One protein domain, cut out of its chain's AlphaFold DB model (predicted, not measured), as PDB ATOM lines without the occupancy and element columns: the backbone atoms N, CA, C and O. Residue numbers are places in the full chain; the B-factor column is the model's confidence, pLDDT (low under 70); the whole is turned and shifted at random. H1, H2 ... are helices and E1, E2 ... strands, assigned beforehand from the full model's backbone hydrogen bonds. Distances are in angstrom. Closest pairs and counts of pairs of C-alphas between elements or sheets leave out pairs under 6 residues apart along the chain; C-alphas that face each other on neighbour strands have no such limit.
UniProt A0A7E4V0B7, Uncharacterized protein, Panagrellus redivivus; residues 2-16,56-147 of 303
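Overview. This is residues 2 to 16 and 56 to 147 of the 303 residues of an uncharacterized protein of Panagrellus redivivus (UniProt A0A7E4V0B7). A strongly twisted wall of six strands has two helices, H1 and H3, side by side over one face, making two layers. Hairpins E1-E2 and E5-E6 form the wall's two ends, and small H2 only grazes it. The 107 printed residues run E1 E2 E3 H1 E4 H2 E5 E6 H3; the mixed sheet has the order E2 E1 E4 E3 E5 E6, and the class is mixed, helices and strands. The whole is compact, with a radius of gyration of the C-alphas of 12.8 A and spans of 36 by 30 by 24 A.

Along the chain. The strands are E3, residues 57 to 62, 16.4 A; E4, 94 to 99, 15.6 A; E1, 3 to 6; E2, 9 to 13; E5, 118 to 121; and E6, 125 to 127. The helices are H1, residues 74 to 86, 18.5 A; H3, 130 to 140, 15.4 A; and H2, 106 to 110. C-alpha 3 is at (189.770, 225.829, 192.961) and C-alpha 140 at (202.992, 238.804, 190.125).

Arrangement. E4 and E3 are parallel, with N 95 and O 57 2.7 A apart. E1 and E4 are parallel, N 5 to O 96 2.8 A. Antiparallel are E2 and E1, N 11 to O 4 2.9 A; E3 and E5, N 58 to O 120 2.8 A; E5 and E6, N 119 to O 127 2.9 A. E3, H1 and E4 form a strand-helix-strand unit, two parallel neighbour strands joined through a helix, with a right-handed crossover. H1 is over E4 and E3 at a height of 9.5 A over the sheet; its closest C-alphas to E3 are Ser 76 and Val 61, 5.6 A. On the same face, H3 is over E5 at 9.7 A, but only just not over E6, on which 2 of its C-alphas fall. H1 and H3 only just touch, with 3 pairs of C-alphas within 8 A, closest Leu 79 and Val 134 at 7.4 A, at a shallow tilt of 5 degrees, the same way. In H1, H2 and H3 every O i to N i+4 pair is within hydrogen-bond range.

Size, cuts and confidence. The C-alphas farthest apart, Ala 102 and Ser 145, are 36.4 A apart. Residues 17 to 55 are not printed; C-alphas 16 and 56 are 17.9 A apart across the cut. The link from E3 to H1 is long, with 11 residues. Confidence is under 70 at residue 2 and residues 4 to 16.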
ATOM      1  N   ALA A   2     194.615 225.406 192.921       65.75
ATOM      2  CA  ALA A   2     193.551 226.175 192.274       65.75
ATOM      3  C   ALA A   2     192.178 225.512 192.461       65.75
ATOM      4  O   ALA A   2     192.079 224.281 192.450       65.75
ATOM      5  N   ARG A   3     191.127 226.313 192.654       73.25
ATOM      6  CA  ARG A   3     189.770 225.829 192.961       73.25
ATOM      7  C   ARG A   3     188.723 226.535 192.102       73.25
ATOM      8  O   ARG A   3     188.783 227.741 191.906       73.25
ATOM      9  N   LEU A   4     187.725 225.800 191.624       66.19
ATOM     10  CA  LEU A   4     186.557 226.389 190.966       66.19
ATOM     11  C   LEU A   4     185.389 226.464 191.954       66.19
ATOM     12  O   LEU A   4     185.006 225.453 192.552       66.19
ATOM     13  N   PHE A   5     184.821 227.657 192.099       66.75
ATOM     14  CA  PHE A   5     183.624 227.930 192.881       66.75
ATOM     15  C   PHE A   5     182.477 228.289 191.937       66.75
ATOM     16  O   PHE A   5     182.523 229.294 191.224       66.75
ATOM     17  N   LEU A   6     181.433 227.463 191.951       56.91
ATOM     18  CA  LEU A   6     180.174 227.743 191.267       56.91
ATOM     19  C   LEU A   6     179.206 228.268 192.336       56.91
ATOM     20  O   LEU A   6     178.773 227.531 193.226       56.91
ATOM     21  N   GLY A   7     178.938 229.573 192.315       60.25
ATOM     22  CA  GLY A   7     178.283 230.269 193.428       60.25
ATOM     23  C   GLY A   7     179.121 230.247 194.720       60.25
ATOM     24  O   GLY A   7     180.301 230.583 194.697       60.25
ATOM     25  N   ASN A   8     178.516 229.847 195.849       52.62
ATOM     26  CA  ASN A   8     179.171 229.804 197.174       52.62
ATOM     27  C   ASN A   8     179.784 228.431 197.526       52.62
ATOM     28  O   ASN A   8     180.219 228.230 198.660       52.62
ATOM     29  N   GLN A   9     179.777 227.464 196.606       43.56
ATOM     30  CA  GLN A   9     180.269 226.107 196.864       43.56
ATOM     31  C   GLN A   9     181.560 225.850 196.085       43.56
ATOM     32  O   GLN A   9     181.641 226.147 194.894       43.56
ATOM     33  N   THR A  10     182.572 225.282 196.749       55.56
ATOM     34  CA  THR A  10     183.741 224.714 196.063       55.56
ATOM     35  C   THR A  10     183.281 223.474 195.315       55.56
ATOM     36  O   THR A  10     182.796 222.536 195.943       55.56
ATOM     37  N   VAL A  11     183.412 223.466 193.991       55.69
ATOM     38  CA  VAL A  11     182.867 222.371 193.180       55.69
ATOM     39  C   VAL A  11     183.956 221.395 192.766       55.69
ATOM     40  O   VAL A  11     183.705 220.195 192.787       55.69
ATOM     41  N   ILE A  12     185.159 221.867 192.406       56.94
ATOM     42  CA  ILE A  12     186.211 220.996 191.853       56.94
ATOM     43  C   ILE A  12     187.619 221.561 192.149       56.94
ATOM     44  O   ILE A  12     187.866 222.740 191.858       56.94
ATOM     45  N   PRO A  13     188.568 220.765 192.685       57.84
ATOM     46  CA  PRO A  13     189.990 221.105 192.633       57.84
ATOM     47  C   PRO A  13     190.475 221.054 191.173       57.84
ATOM     48  O   PRO A  13     190.318 220.049 190.485       57.84
ATOM     49  N   LEU A  14     191.045 222.152 190.668       63.44
ATOM     50  CA  LEU A  14     191.405 222.296 189.243       63.44
ATOM     51  C   LEU A  14     192.667 221.511 188.844       63.44
ATOM     52  O   LEU A  14     192.904 221.254 187.658       63.44
ATOM     53  N   PHE A  15     193.440 221.091 189.843       56.84
ATOM     54  CA  PHE A  15     194.594 220.212 189.722       56.84
ATOM     55  C   PHE A  15     194.405 219.007 190.651       56.84
ATOM     56  O   PHE A  15     193.820 219.185 191.725       56.84
ATOM     57  N   PRO A  16     194.883 217.808 190.275       48.09
ATOM     58  CA  PRO A  16     194.881 216.660 191.178       48.09
ATOM     59  C   PRO A  16     195.640 216.998 192.471       48.09
ATOM     60  O   PRO A  16     196.647 217.711 192.436       48.09
ATOM     61  N   VAL A  56     195.046 234.311 198.076       88.56
ATOM     62  CA  VAL A  56     194.524 233.595 196.919       88.56
ATOM     63  C   VAL A  56     193.930 234.620 195.965       88.56
ATOM     64  O   VAL A  56     193.175 235.497 196.382       88.56
ATOM     65  N   LEU A  57     194.270 234.508 194.688       94.00
ATOM     66  CA  LEU A  57     193.720 235.354 193.636       94.00
ATOM     67  C   LEU A  57     192.318 234.861 193.252       94.00
ATOM     68  O   LEU A  57     192.126 233.687 192.967       94.00
ATOM     69  N   ASP A  58     191.328 235.740 193.221       95.25
ATOM     70  CA  ASP A  58     189.965 235.441 192.790       95.25
ATOM     71  C   ASP A  58     189.722 236.018 191.385       95.25
ATOM     72  O   ASP A  58     189.684 237.234 191.186       95.25
ATOM     73  N   LEU A  59     189.531 235.140 190.396       97.06
ATOM     74  CA  LEU A  59     189.004 235.514 189.085       97.06
ATOM     75  C   LEU A  59     187.480 235.441 189.120       97.06
ATOM     76  O   LEU A  59     186.890 234.364 189.207       97.06
ATOM     77  N   TRP A  60     186.838 236.592 188.990       96.50
ATOM     78  CA  TRP A  60     185.396 236.707 188.860       96.50
ATOM     79  C   TRP A  60     185.004 236.604 187.392       96.50
ATOM     80  O   TRP A  60     185.378 237.453 186.588       96.50
ATOM     81  N   VAL A  61     184.218 235.591 187.043       95.69
ATOM     82  CA  VAL A  61     183.681 235.374 185.691       95.69
ATOM     83  C   VAL A  61     182.168 235.497 185.714       95.69
ATOM     84  O   VAL A  61     181.544 235.252 186.742       95.69
ATOM     85  N   LYS A  62     181.535 235.873 184.601       92.94
ATOM     86  CA  LYS A  62     180.068 235.945 184.567       92.94
ATOM     87  C   LYS A  62     179.491 234.540 184.768       92.94
ATOM     88  O   LYS A  62     179.943 233.594 184.124       92.94
ATOM     89  N   ALA A  63     178.503 234.405 185.647       93.19
ATOM     90  CA  ALA A  63     177.758 233.161 185.775       93.19
ATOM     91  C   ALA A  63     176.927 232.891 184.510       93.19
ATOM     92  O   ALA A  63     176.447 233.826 183.860       93.19
ATOM     93  N   GLY A  64     176.747 231.613 184.189       91.81
ATOM     94  CA  GLY A  64     175.819 231.159 183.167       91.81
ATOM     95  C   GLY A  64     174.361 231.400 183.556       91.81
ATOM     96  O   GLY A  64     174.039 231.955 184.613       91.81
ATOM     97  N   SER A  65     173.453 230.982 182.683       90.12
ATOM     98  CA  SER A  65     172.013 231.201 182.819       90.12
ATOM     99  C   SER A  65     171.380 230.510 184.035       90.12
ATOM    100  O   SER A  65     170.335 230.953 184.516       90.12
ATOM    101  N   ASP A  66     172.028 229.474 184.565       87.31
ATOM    102  CA  ASP A  66     171.684 228.791 185.818       87.31
ATOM    103  C   ASP A  66     172.119 229.566 187.079       87.31
ATOM    104  O   ASP A  66     171.719 229.227 188.191       87.31
ATOM    105  N   GLY A  67     172.915 230.628 186.916       86.19
ATOM    106  CA  GLY A  67     173.454 231.441 188.000       86.19
ATOM    107  C   GLY A  67     174.661 230.830 188.712       86.19
ATOM    108  O   GLY A  67     175.134 231.429 189.679       86.19
ATOM    109  N   THR A  68     175.165 229.683 188.245       85.69
ATOM    110  CA  THR A  68     176.262 228.948 188.892       85.69
ATOM    111  C   THR A  68     177.346 228.476 187.938       85.69
ATOM    112  O   THR A  68     178.499 228.466 188.334       85.69
ATOM    113  N   SER A  69     177.027 228.087 186.707       90.44
ATOM    114  CA  SER A  69     177.999 227.613 185.716       90.44
ATOM    115  C   SER A  69     178.858 228.747 185.137       90.44
ATOM    116  O   SER A  69     178.609 229.930 185.384       90.44
ATOM    117  N   LEU A  70     179.885 228.399 184.356       94.56
ATOM    118  CA  LEU A  70     180.656 229.373 183.580       94.56
ATOM    119  C   LEU A  70     179.780 229.966 182.466       94.56
ATOM    120  O   LEU A  70     179.215 229.226 181.661       94.56
ATOM    121  N   GLY A  71     179.697 231.294 182.392       94.62
ATOM    122  CA  GLY A  71     179.039 231.983 181.285       94.62
ATOM    123  C   GLY A  71     179.850 231.929 179.985       94.62
ATOM    124  O   GLY A  71     181.067 231.760 179.995       94.62
ATOM    125  N   GLY A  72     179.174 232.132 178.853       95.69
ATOM    126  CA  GLY A  72     179.741 232.037 177.500       95.69
ATOM    127  C   GLY A  72     180.696 233.153 177.053       95.69
ATOM    128  O   GLY A  72     180.872 233.338 175.851       95.69
ATOM    129  N   ASP A  73     181.260 233.940 177.972       95.69
ATOM    130  CA  ASP A  73     182.115 235.082 177.635       95.69
ATOM    131  C   ASP A  73     183.543 234.636 177.252       95.69
ATOM    132  O   ASP A  73     184.273 234.141 178.117       95.69
ATOM    133  N   PRO A  74     184.004 234.844 176.001       97.38
ATOM    134  CA  PRO A  74     185.318 234.363 175.566       97.38
ATOM    135  C   PRO A  74     186.483 235.056 176.284       97.38
ATOM    136  O   PRO A  74     187.554 234.471 176.422       97.38
ATOM    137  N   LEU A  75     186.288 236.289 176.758       96.94
ATOM    138  CA  LEU A  75     187.302 237.010 177.521       96.94
ATOM    139  C   LEU A  75     187.489 236.407 178.924       96.94
ATOM    140  O   LEU A  75     188.615 236.230 179.380       96.94
ATOM    141  N   SER A  76     186.394 236.040 179.593       97.38
ATOM    142  CA  SER A  76     186.449 235.299 180.856       97.38
ATOM    143  C   SER A  76     187.198 233.969 180.694       97.38
ATOM    144  O   SER A  76     188.042 233.638 181.527       97.38
ATOM    145  N   GLN A  77     186.949 233.240 179.597       98.38
ATOM    146  CA  GLN A  77     187.686 232.010 179.287       98.38
ATOM    147  C   GLN A  77     189.182 232.282 179.053       98.38
ATOM    148  O   GLN A  77     190.001 231.556 179.608       98.38
ATOM    149  N   GLN A  78     189.551 233.335 178.310       98.38
ATOM    150  CA  GLN A  78     190.955 233.730 178.103       98.38
ATOM    151  C   GLN A  78     191.698 233.903 179.435       98.38
ATOM    152  O   GLN A  78     192.759 233.312 179.637       98.38
ATOM    153  N   LEU A  79     191.139 234.694 180.354       98.56
ATOM    154  CA  LEU A  79     191.765 234.959 181.654       98.56
ATOM    155  C   LEU A  79     191.858 233.692 182.510       98.56
ATOM    156  O   LEU A  79     192.851 233.476 183.204       98.56
ATOM    157  N   PHE A  80     190.853 232.819 182.427       98.38
ATOM    158  CA  PHE A  80     190.887 231.541 183.126       98.38
ATOM    159  C   PHE A  80     191.967 230.607 182.548       98.38
ATOM    160  O   PHE A  80     192.711 229.991 183.310       98.38
ATOM    161  N   MET A  81     192.129 230.544 181.224       98.62
ATOM    162  CA  MET A  81     193.221 229.785 180.599       98.62
ATOM    163  C   MET A  81     194.594 230.276 181.070       98.62
ATOM    164  O   MET A  81     195.435 229.459 181.444       98.62
ATOM    165  N   ILE A  82     194.794 231.597 181.124       98.56
ATOM    166  CA  ILE A  82     196.032 232.211 181.623       98.56
ATOM    167  C   ILE A  82     196.309 231.766 183.062       98.56
ATOM    168  O   ILE A  82     197.399 231.275 183.346       98.56
ATOM    169  N   LEU A  83     195.328 231.854 183.967       97.94
ATOM    170  CA  LEU A  83     195.514 231.419 185.357       97.94
ATOM    171  C   LEU A  83     195.755 229.912 185.485       97.94
ATOM    172  O   LEU A  83     196.565 229.506 186.312       97.94
ATOM    173  N   LEU A  84     195.121 229.070 184.663       97.69
ATOM    174  CA  LEU A  84     195.403 227.629 184.646       97.69
ATOM    175  C   LEU A  84     196.852 227.337 184.232       97.69
ATOM    176  O   LEU A  84     197.479 226.467 184.831       97.69
ATOM    177  N   LEU A  85     197.399 228.075 183.262       97.38
ATOM    178  CA  LEU A  85     198.808 227.959 182.872       97.38
ATOM    179  C   LEU A  85     199.745 228.478 183.972       97.38
ATOM    180  O   LEU A  85     200.724 227.815 184.313       97.38
ATOM    181  N   LYS A  86     199.422 229.630 184.573       96.00
ATOM    182  CA  LYS A  86     200.180 230.212 185.694       96.00
ATOM    183  C   LYS A  86     200.131 229.358 186.957       96.00
ATOM    184  O   LYS A  86     201.113 229.300 187.684       96.00
ATOM    185  N   GLY A  87     199.047 228.616 187.164       93.69
ATOM    186  CA  GLY A  87     198.866 227.675 188.269       93.69
ATOM    187  C   GLY A  87     199.862 226.509 188.294       93.69
ATOM    188  O   GLY A  87     199.880 225.764 189.273       93.69
ATOM    189  N   ALA A  88     200.689 226.349 187.252       89.06
ATOM    190  CA  ALA A  88     201.859 225.477 187.289       89.06
ATOM    191  C   ALA A  88     202.925 225.970 188.287       89.06
ATOM    192  O   ALA A  88     203.636 225.148 188.867       89.06
ATOM    193  N   ASP A  89     203.016 227.286 188.525       87.44
ATOM    194  CA  ASP A  89     203.770 227.844 189.645       87.44
ATOM    195  C   ASP A  89     202.972 227.616 190.945       87.44
ATOM    196  O   ASP A  89     201.858 228.133 191.082       87.44
ATOM    197  N   PRO A  90     203.515 226.883 191.938       85.88
ATOM    198  CA  PRO A  90     202.843 226.645 193.215       85.88
ATOM    199  C   PRO A  90     202.420 227.918 193.961       85.88
ATOM    200  O   PRO A  90     201.492 227.858 194.776       85.88
ATOM    201  N   LYS A  91     203.081 229.052 193.694       88.31
ATOM    202  CA  LYS A  91     202.737 230.361 194.263       88.31
ATOM    203  C   LYS A  91     201.457 230.935 193.665       88.31
ATOM    204  O   LYS A  91     200.750 231.666 194.351       88.31
ATOM    205  N   CYS A  92     201.116 230.575 192.427       91.69
ATOM    206  CA  CYS A  92     199.886 231.005 191.774       91.69
ATOM    207  C   CYS A  92     198.692 230.184 192.283       91.69
ATOM    208  O   CYS A  92     198.210 229.229 191.666       91.69
ATOM    209  N   ARG A  93     198.212 230.540 193.476       90.69
ATOM    210  CA  ARG A  93     196.976 230.001 194.047       90.69
ATOM    211  C   ARG A  93     195.825 230.899 193.630       90.69
ATOM    212  O   ARG A  93     195.818 232.078 193.965       90.69
ATOM    213  N   PHE A  94     194.830 230.330 192.959       94.12
ATOM    214  CA  PHE A  94     193.665 231.094 192.544       94.12
ATOM    215  C   PHE A  94     192.351 230.335 192.696       94.12
ATOM    216  O   PHE A  94     192.307 229.101 192.670       94.12
ATOM    217  N   ASN A  95     191.271 231.097 192.792       94.50
ATOM    218  CA  ASN A  95     189.920 230.615 192.642       94.50
ATOM    219  C   ASN A  95     189.276 231.232 191.404       94.50
ATOM    220  O   ASN A  95     189.560 232.371 191.037       94.50
ATOM    221  N   VAL A  96     188.346 230.501 190.807       94.88
ATOM    222  CA  VAL A  96     187.413 231.068 189.830       94.88
ATOM    223  C   VAL A  96     186.037 231.121 190.458       94.88
ATOM    224  O   VAL A  96     185.557 230.105 190.956       94.88
ATOM    225  N   ARG A  97     185.418 232.300 190.443       93.38
ATOM    226  CA  ARG A  97     184.116 232.565 191.054       93.38
ATOM    227  C   ARG A  97     183.139 233.060 190.010       93.38
ATOM    228  O   ARG A  97     183.383 234.051 189.324       93.38
ATOM    229  N   THR A  98     181.997 232.399 189.917       93.12
ATOM    230  CA  THR A  98     180.923 232.823 189.018       93.12
ATOM    231  C   THR A  98     180.088 233.933 189.652       93.12
ATOM    232  O   THR A  98     179.535 233.772 190.740       93.12
ATOM    233  N   LEU A  99     179.955 235.054 188.953       92.38
ATOM    234  CA  LEU A  99     179.244 236.246 189.384       92.38
ATOM    235  C   LEU A  99     177.846 236.301 188.767       92.38
ATOM    236  O   LEU A  99     177.689 236.474 187.556       92.38
ATOM    237  N   ASN A 100     176.825 236.266 189.619       89.56
ATOM    238  CA  ASN A 100     175.494 236.725 189.250       89.56
ATOM    239  C   ASN A 100     175.415 238.252 189.433       89.56
ATOM    240  O   ASN A 100     175.257 238.747 190.546       89.56
ATOM    241  N   GLU A 101     175.505 239.006 188.338       84.94
ATOM    242  CA  GLU A 101     175.513 240.479 188.368       84.94
ATOM    243  C   GLU A 101     174.203 241.093 188.891       84.94
ATOM    244  O   GLU A 101     174.214 242.212 189.401       84.94
ATOM    245  N   ALA A 102     173.078 240.369 188.831       85.75
ATOM    246  CA  ALA A 102     171.818 240.826 189.421       85.75
ATOM    247  C   ALA A 102     171.820 240.725 190.957       85.75
ATOM    248  O   ALA A 102     171.049 241.406 191.635       85.75
ATOM    249  N   ARG A 103     172.692 239.882 191.523       86.81
ATOM    250  CA  ARG A 103     172.889 239.739 192.968       86.81
ATOM    251  C   ARG A 103     174.379 239.517 193.282       86.81
ATOM    252  O   ARG A 103     174.755 238.414 193.675       86.81
ATOM    253  N   PRO A 104     175.227 240.556 193.153       89.31
ATOM    254  CA  PRO A 104     176.660 240.432 193.408       89.31
ATOM    255  C   PRO A 104     176.920 240.114 194.888       89.31
ATOM    256  O   PRO A 104     176.240 240.711 195.738       89.31
ATOM    257  N   PRO A 105     177.883 239.245 195.235       89.19
ATOM    258  CA  PRO A 105     178.209 238.954 196.629       89.19
ATOM    259  C   PRO A 105     178.846 240.174 197.328       89.19
ATOM    260  O   PRO A 105     179.389 241.049 196.648       89.19
ATOM    261  N   PRO A 106     178.766 240.280 198.671       89.44
ATOM    262  CA  PRO A 106     179.321 241.416 199.410       89.44
ATOM    263  C   PRO A 106     180.816 241.630 199.162       89.44
ATOM    264  O   PRO A 106     181.207 242.756 198.886       89.44
ATOM    265  N   GLU A 107     181.617 240.560 199.170       88.31
ATOM    266  CA  GLU A 107     183.065 240.601 198.905       88.31
ATOM    267  C   GLU A 107     183.408 241.267 197.561       88.31
ATOM    268  O   GLU A 107     184.228 242.179 197.519       88.31
ATOM    269  N   PHE A 108     182.676 240.933 196.492       90.56
ATOM    270  CA  PHE A 108     182.839 241.552 195.173       90.56
ATOM    271  C   PHE A 108     182.521 243.055 195.186       90.56
ATOM    272  O   PHE A 108     183.197 243.851 194.537       90.56
ATOM    273  N   ARG A 109     181.485 243.471 195.928       90.75
ATOM    274  CA  ARG A 109     181.110 244.893 196.023       90.75
ATOM    275  C   ARG A 109     182.105 245.686 196.861       90.75
ATOM    276  O   ARG A 109     182.412 246.821 196.496       90.75
ATOM    277  N   SER A 110     182.569 245.107 197.967       90.88
ATOM    278  CA  SER A 110     183.548 245.715 198.868       90.88
ATOM    279  C   SER A 110     184.892 245.934 198.175       90.88
ATOM    280  O   SER A 110     185.492 246.981 198.379       90.88
ATOM    281  N   ALA A 111     185.288 245.035 197.268       90.25
ATOM    282  CA  ALA A 111     186.459 245.196 196.401       90.25
ATOM    283  C   ALA A 111     186.306 246.301 195.329       90.25
ATOM    284  O   ALA A 111     187.167 246.475 194.475       90.25
ATOM    285  N   GLY A 112     185.182 247.030 195.302       91.44
ATOM    286  CA  GLY A 112     184.935 248.099 194.329       91.44
ATOM    287  C   GLY A 112     184.556 247.613 192.926       91.44
ATOM    288  O   GLY A 112     184.251 248.436 192.060       91.44
ATOM    289  N   LEU A 113     184.483 246.300 192.704       93.25
ATOM    290  CA  LEU A 113     184.171 245.712 191.408       93.25
ATOM    291  C   LEU A 113     182.694 245.921 191.024       93.25
ATOM    292  O   LEU A 113     181.814 246.200 191.852       93.25
ATOM    293  N   ARG A 114     182.417 245.856 189.717       89.75
ATOM    294  CA  ARG A 114     181.087 246.157 189.145       89.75
ATOM    295  C   ARG A 114     180.584 245.119 188.155       89.75
ATOM    296  O   ARG A 114     179.385 244.863 188.128       89.75
ATOM    297  N   ARG A 115     181.470 244.555 187.337       91.75
ATOM    298  CA  ARG A 115     181.136 243.575 186.298       91.75
ATOM    299  C   ARG A 115     182.227 242.526 186.193       91.75
ATOM    300  O   ARG A 115     183.354 242.789 186.602       91.75
ATOM    301  N   ALA A 116     181.881 241.391 185.603       92.94
ATOM    302  CA  ALA A 116     182.847 240.386 185.183       92.94
ATOM    303  C   ALA A 116     183.258 240.582 183.697       92.94
ATOM    304  O   ALA A 116     182.483 241.166 182.928       92.94
ATOM    305  N   PRO A 117     184.435 240.080 183.275       96.31
ATOM    306  CA  PRO A 117     185.456 239.492 184.135       96.31
ATOM    307  C   PRO A 117     186.189 240.540 184.977       96.31
ATOM    308  O   PRO A 117     186.345 241.685 184.558       96.31
ATOM    309  N   ALA A 118     186.616 240.139 186.170       97.12
ATOM    310  CA  ALA A 118     187.388 240.975 187.079       97.12
ATOM    311  C   ALA A 118     188.344 240.129 187.920       97.12
ATOM    312  O   ALA A 118     188.096 238.946 188.154       97.12
ATOM    313  N   LEU A 119     189.415 240.751 188.391       97.12
ATOM    314  CA  LEU A 119     190.421 240.134 189.240       97.12
ATOM    315  C   LEU A 119     190.392 240.779 190.617       97.12
ATOM    316  O   LEU A 119     190.303 242.001 190.716       97.12
ATOM    317  N   GLN A 120     190.525 239.968 191.657       95.56
ATOM    318  CA  GLN A 120     190.815 240.421 193.009       95.56
ATOM    319  C   GLN A 120     191.989 239.610 193.563       95.56
ATOM    320  O   GLN A 120     192.033 238.397 193.379       95.56
ATOM    321  N   HIS A 121     192.939 240.250 194.237       93.81
ATOM    322  CA  HIS A 121     194.043 239.561 194.906       93.81
ATOM    323  C   HIS A 121     194.230 240.152 196.307       93.81
ATOM    324  O   HIS A 121     194.631 241.304 196.460       93.81
ATOM    325  N   GLY A 122     193.866 239.380 197.332       87.75
ATOM    326  CA  GLY A 122     193.755 239.904 198.695       87.75
ATOM    327  C   GLY A 122     192.640 240.953 198.837       87.75
ATOM    328  O   GLY A 122     191.616 240.894 198.146       87.75
ATOM    329  N   GLU A 123     192.823 241.898 199.760       84.94
ATOM    330  CA  GLU A 123     191.845 242.963 200.045       84.94
ATOM    331  C   GLU A 123     192.106 244.255 199.251       84.94
ATOM    332  O   GLU A 123     191.162 244.986 198.954       84.94
ATOM    333  N   ASP A 124     193.358 244.502 198.852       85.88
ATOM    334  CA  ASP A 124     193.792 245.801 198.320       85.88
ATOM    335  C   ASP A 124     193.891 245.864 196.792       85.88
ATOM    336  O   ASP A 124     193.980 246.952 196.219       85.88
ATOM    337  N   VAL A 125     193.891 244.715 196.107       93.75
ATOM    338  CA  VAL A 125     194.074 244.665 194.655       93.75
ATOM    339  C   VAL A 125     192.798 244.219 193.962       93.75
ATOM    340  O   VAL A 125     192.315 243.107 194.180       93.75
ATOM    341  N   ALA A 126     192.292 245.071 193.070       95.62
ATOM    342  CA  ALA A 126     191.135 244.790 192.235       95.62
ATOM    343  C   ALA A 126     191.284 245.427 190.843       95.62
ATOM    344  O   ALA A 126     191.510 246.630 190.731       95.62
ATOM    345  N   TYR A 127     191.098 244.633 189.784       96.88
ATOM    346  CA  TYR A 127     191.165 245.085 188.390       96.88
ATOM    347  C   TYR A 127     189.926 244.654 187.605       96.88
ATOM    348  O   TYR A 127     189.429 243.536 187.755       96.88
ATOM    349  N   SER A 128     189.439 245.530 186.723       94.31
ATOM    350  CA  SER A 128     188.291 245.257 185.839       94.31
ATOM    351  C   SER A 128     188.595 245.413 184.349       94.31
ATOM    352  O   SER A 128     187.715 245.183 183.518       94.31
ATOM    353  N   HIS A 129     189.812 245.836 183.999       94.69
ATOM    354  CA  HIS A 129     190.247 245.982 182.615       94.69
ATOM    355  C   HIS A 129     191.112 244.787 182.203       94.69
ATOM    356  O   HIS A 129     192.056 244.462 182.915       94.69
ATOM    357  N   PRO A 130     190.820 244.125 181.070       91.31
ATOM    358  CA  PRO A 130     191.526 242.911 180.660       91.31
ATOM    359  C   PRO A 130     193.039 243.046 180.586       91.31
ATOM    360  O   PRO A 130     193.742 242.181 181.097       91.31
ATOM    361  N   ASP A 131     193.523 244.127 179.981       94.69
ATOM    362  CA  ASP A 131     194.954 244.324 179.761       94.69
ATOM    363  C   ASP A 131     195.680 244.528 181.099       94.69
ATOM    364  O   ASP A 131     196.702 243.893 181.337       94.69
ATOM    365  N   GLU A 132     195.080 245.287 182.026       97.38
ATOM    366  CA  GLU A 132     195.587 245.457 183.397       97.38
ATOM    367  C   GLU A 132     195.590 244.134 184.176       97.38
ATOM    368  O   GLU A 132     196.522 243.852 184.924       97.38
ATOM    369  N   ILE A 133     194.561 243.293 183.995       97.81
ATOM    370  CA  ILE A 133     194.489 241.972 184.634       97.81
ATOM    371  C   ILE A 133     195.631 241.078 184.139       97.81
ATOM    372  O   ILE A 133     196.285 240.424 184.949       97.81
ATOM    373  N   VAL A 134     195.861 241.028 182.822       97.88
ATOM    374  CA  VAL A 134     196.929 240.209 182.231       97.88
ATOM    375  C   VAL A 134     198.301 240.713 182.674       97.88
ATOM    376  O   VAL A 134     199.106 239.912 183.149       97.88
ATOM    377  N   GLU A 135     198.535 242.026 182.598       97.69
ATOM    378  CA  GLU A 135     199.780 242.660 183.046       97.69
ATOM    379  C   GLU A 135     200.059 242.359 184.522       97.69
ATOM    380  O   GLU A 135     201.163 241.946 184.882       97.69
ATOM    381  N   TYR A 136     199.042 242.482 185.377       97.69
ATOM    382  CA  TYR A 136     199.164 242.163 186.793       97.69
ATOM    383  C   TYR A 136     199.511 240.689 187.033       97.69
ATOM    384  O   TYR A 136     200.415 240.389 187.815       97.69
ATOM    385  N   ILE A 137     198.819 239.759 186.362       97.12
ATOM    386  CA  ILE A 137     199.083 238.320 186.503       97.12
ATOM    387  C   ILE A 137     200.524 237.995 186.100       97.12
ATOM    388  O   ILE A 137     201.188 237.246 186.814       97.12
ATOM    389  N   ASP A 138     201.024 238.551 184.996       96.88
ATOM    390  CA  ASP A 138     202.401 238.313 184.554       96.88
ATOM    391  C   ASP A 138     203.443 238.944 185.477       96.88
ATOM    392  O   ASP A 138     204.500 238.350 185.693       96.88
ATOM    393  N   HIS A 139     203.150 240.117 186.039       96.19
ATOM    394  CA  HIS A 139     204.042 240.773 186.987       96.19
ATOM    395  C   HIS A 139     204.165 239.982 188.296       96.19
ATOM    396  O   HIS A 139     205.268 239.774 188.800       96.19
ATOM    397  N   VAL A 140     203.034 239.523 188.843       94.88
ATOM    398  CA  VAL A 140     202.992 238.804 190.125       94.88
ATOM    399  C   VAL A 140     203.424 237.344 189.978       94.88
ATOM    400  O   VAL A 140     204.111 236.811 190.851       94.88
ATOM    401  N   PHE A 141     203.064 236.698 188.867       94.69
ATOM    402  CA  PHE A 141     203.390 235.305 188.565       94.69
ATOM    403  C   PHE A 141     204.176 235.224 187.246       94.69
ATOM    404  O   PHE A 141     203.626 234.854 186.207       94.69
ATOM    405  N   PRO A 142     205.481 235.551 187.244       94.25
ATOM    406  CA  PRO A 142     206.272 235.602 186.013       94.25
ATOM    407  C   PRO A 142     206.489 234.227 185.362       94.25
ATOM    408  O   PRO A 142     206.767 234.151 184.165       94.25
ATOM    409  N   ALA A 143     206.340 233.133 186.116       92.81
ATOM    410  CA  ALA A 143     206.521 231.769 185.632       92.81
ATOM    411  C   ALA A 143     205.183 231.000 185.531       92.81
ATOM    412  O   ALA A 143     204.333 231.143 186.408       92.81
ATOM    413  N   PRO A 144     205.001 230.147 184.502       94.38
ATOM    414  CA  PRO A 144     205.742 230.158 183.240       94.38
ATOM    415  C   PRO A 144     205.514 231.470 182.468       94.38
ATOM    416  O   PRO A 144     204.476 232.123 182.608       94.38
ATOM    417  N   SER A 145     206.479 231.854 181.629       95.69
ATOM    418  CA  SER A 145     206.291 232.984 180.713       95.69
ATOM    419  C   SER A 145     205.327 232.585 179.596       95.69
ATOM    420  O   SER A 145     205.567 231.604 178.890       95.69
ATOM    421  N   LEU A 146     204.246 233.349 179.433       97.25
ATOM    422  CA  LEU A 146     203.254 233.163 178.365       97.25
ATOM    423  C   LEU A 146     203.440 234.154 177.212       97.25
ATOM    424  O   LEU A 146     202.722 234.078 176.215       97.25
ATOM    425  N   ASN A 147     204.401 235.068 177.358       95.00
ATOM    426  CA  ASN A 147     204.749 236.054 176.349       95.00
ATOM    427  C   ASN A 147     205.385 235.385 175.131       95.00
ATOM    428  O   ASN A 147     206.104 234.391 175.249       95.00
TER     429      ASN A 147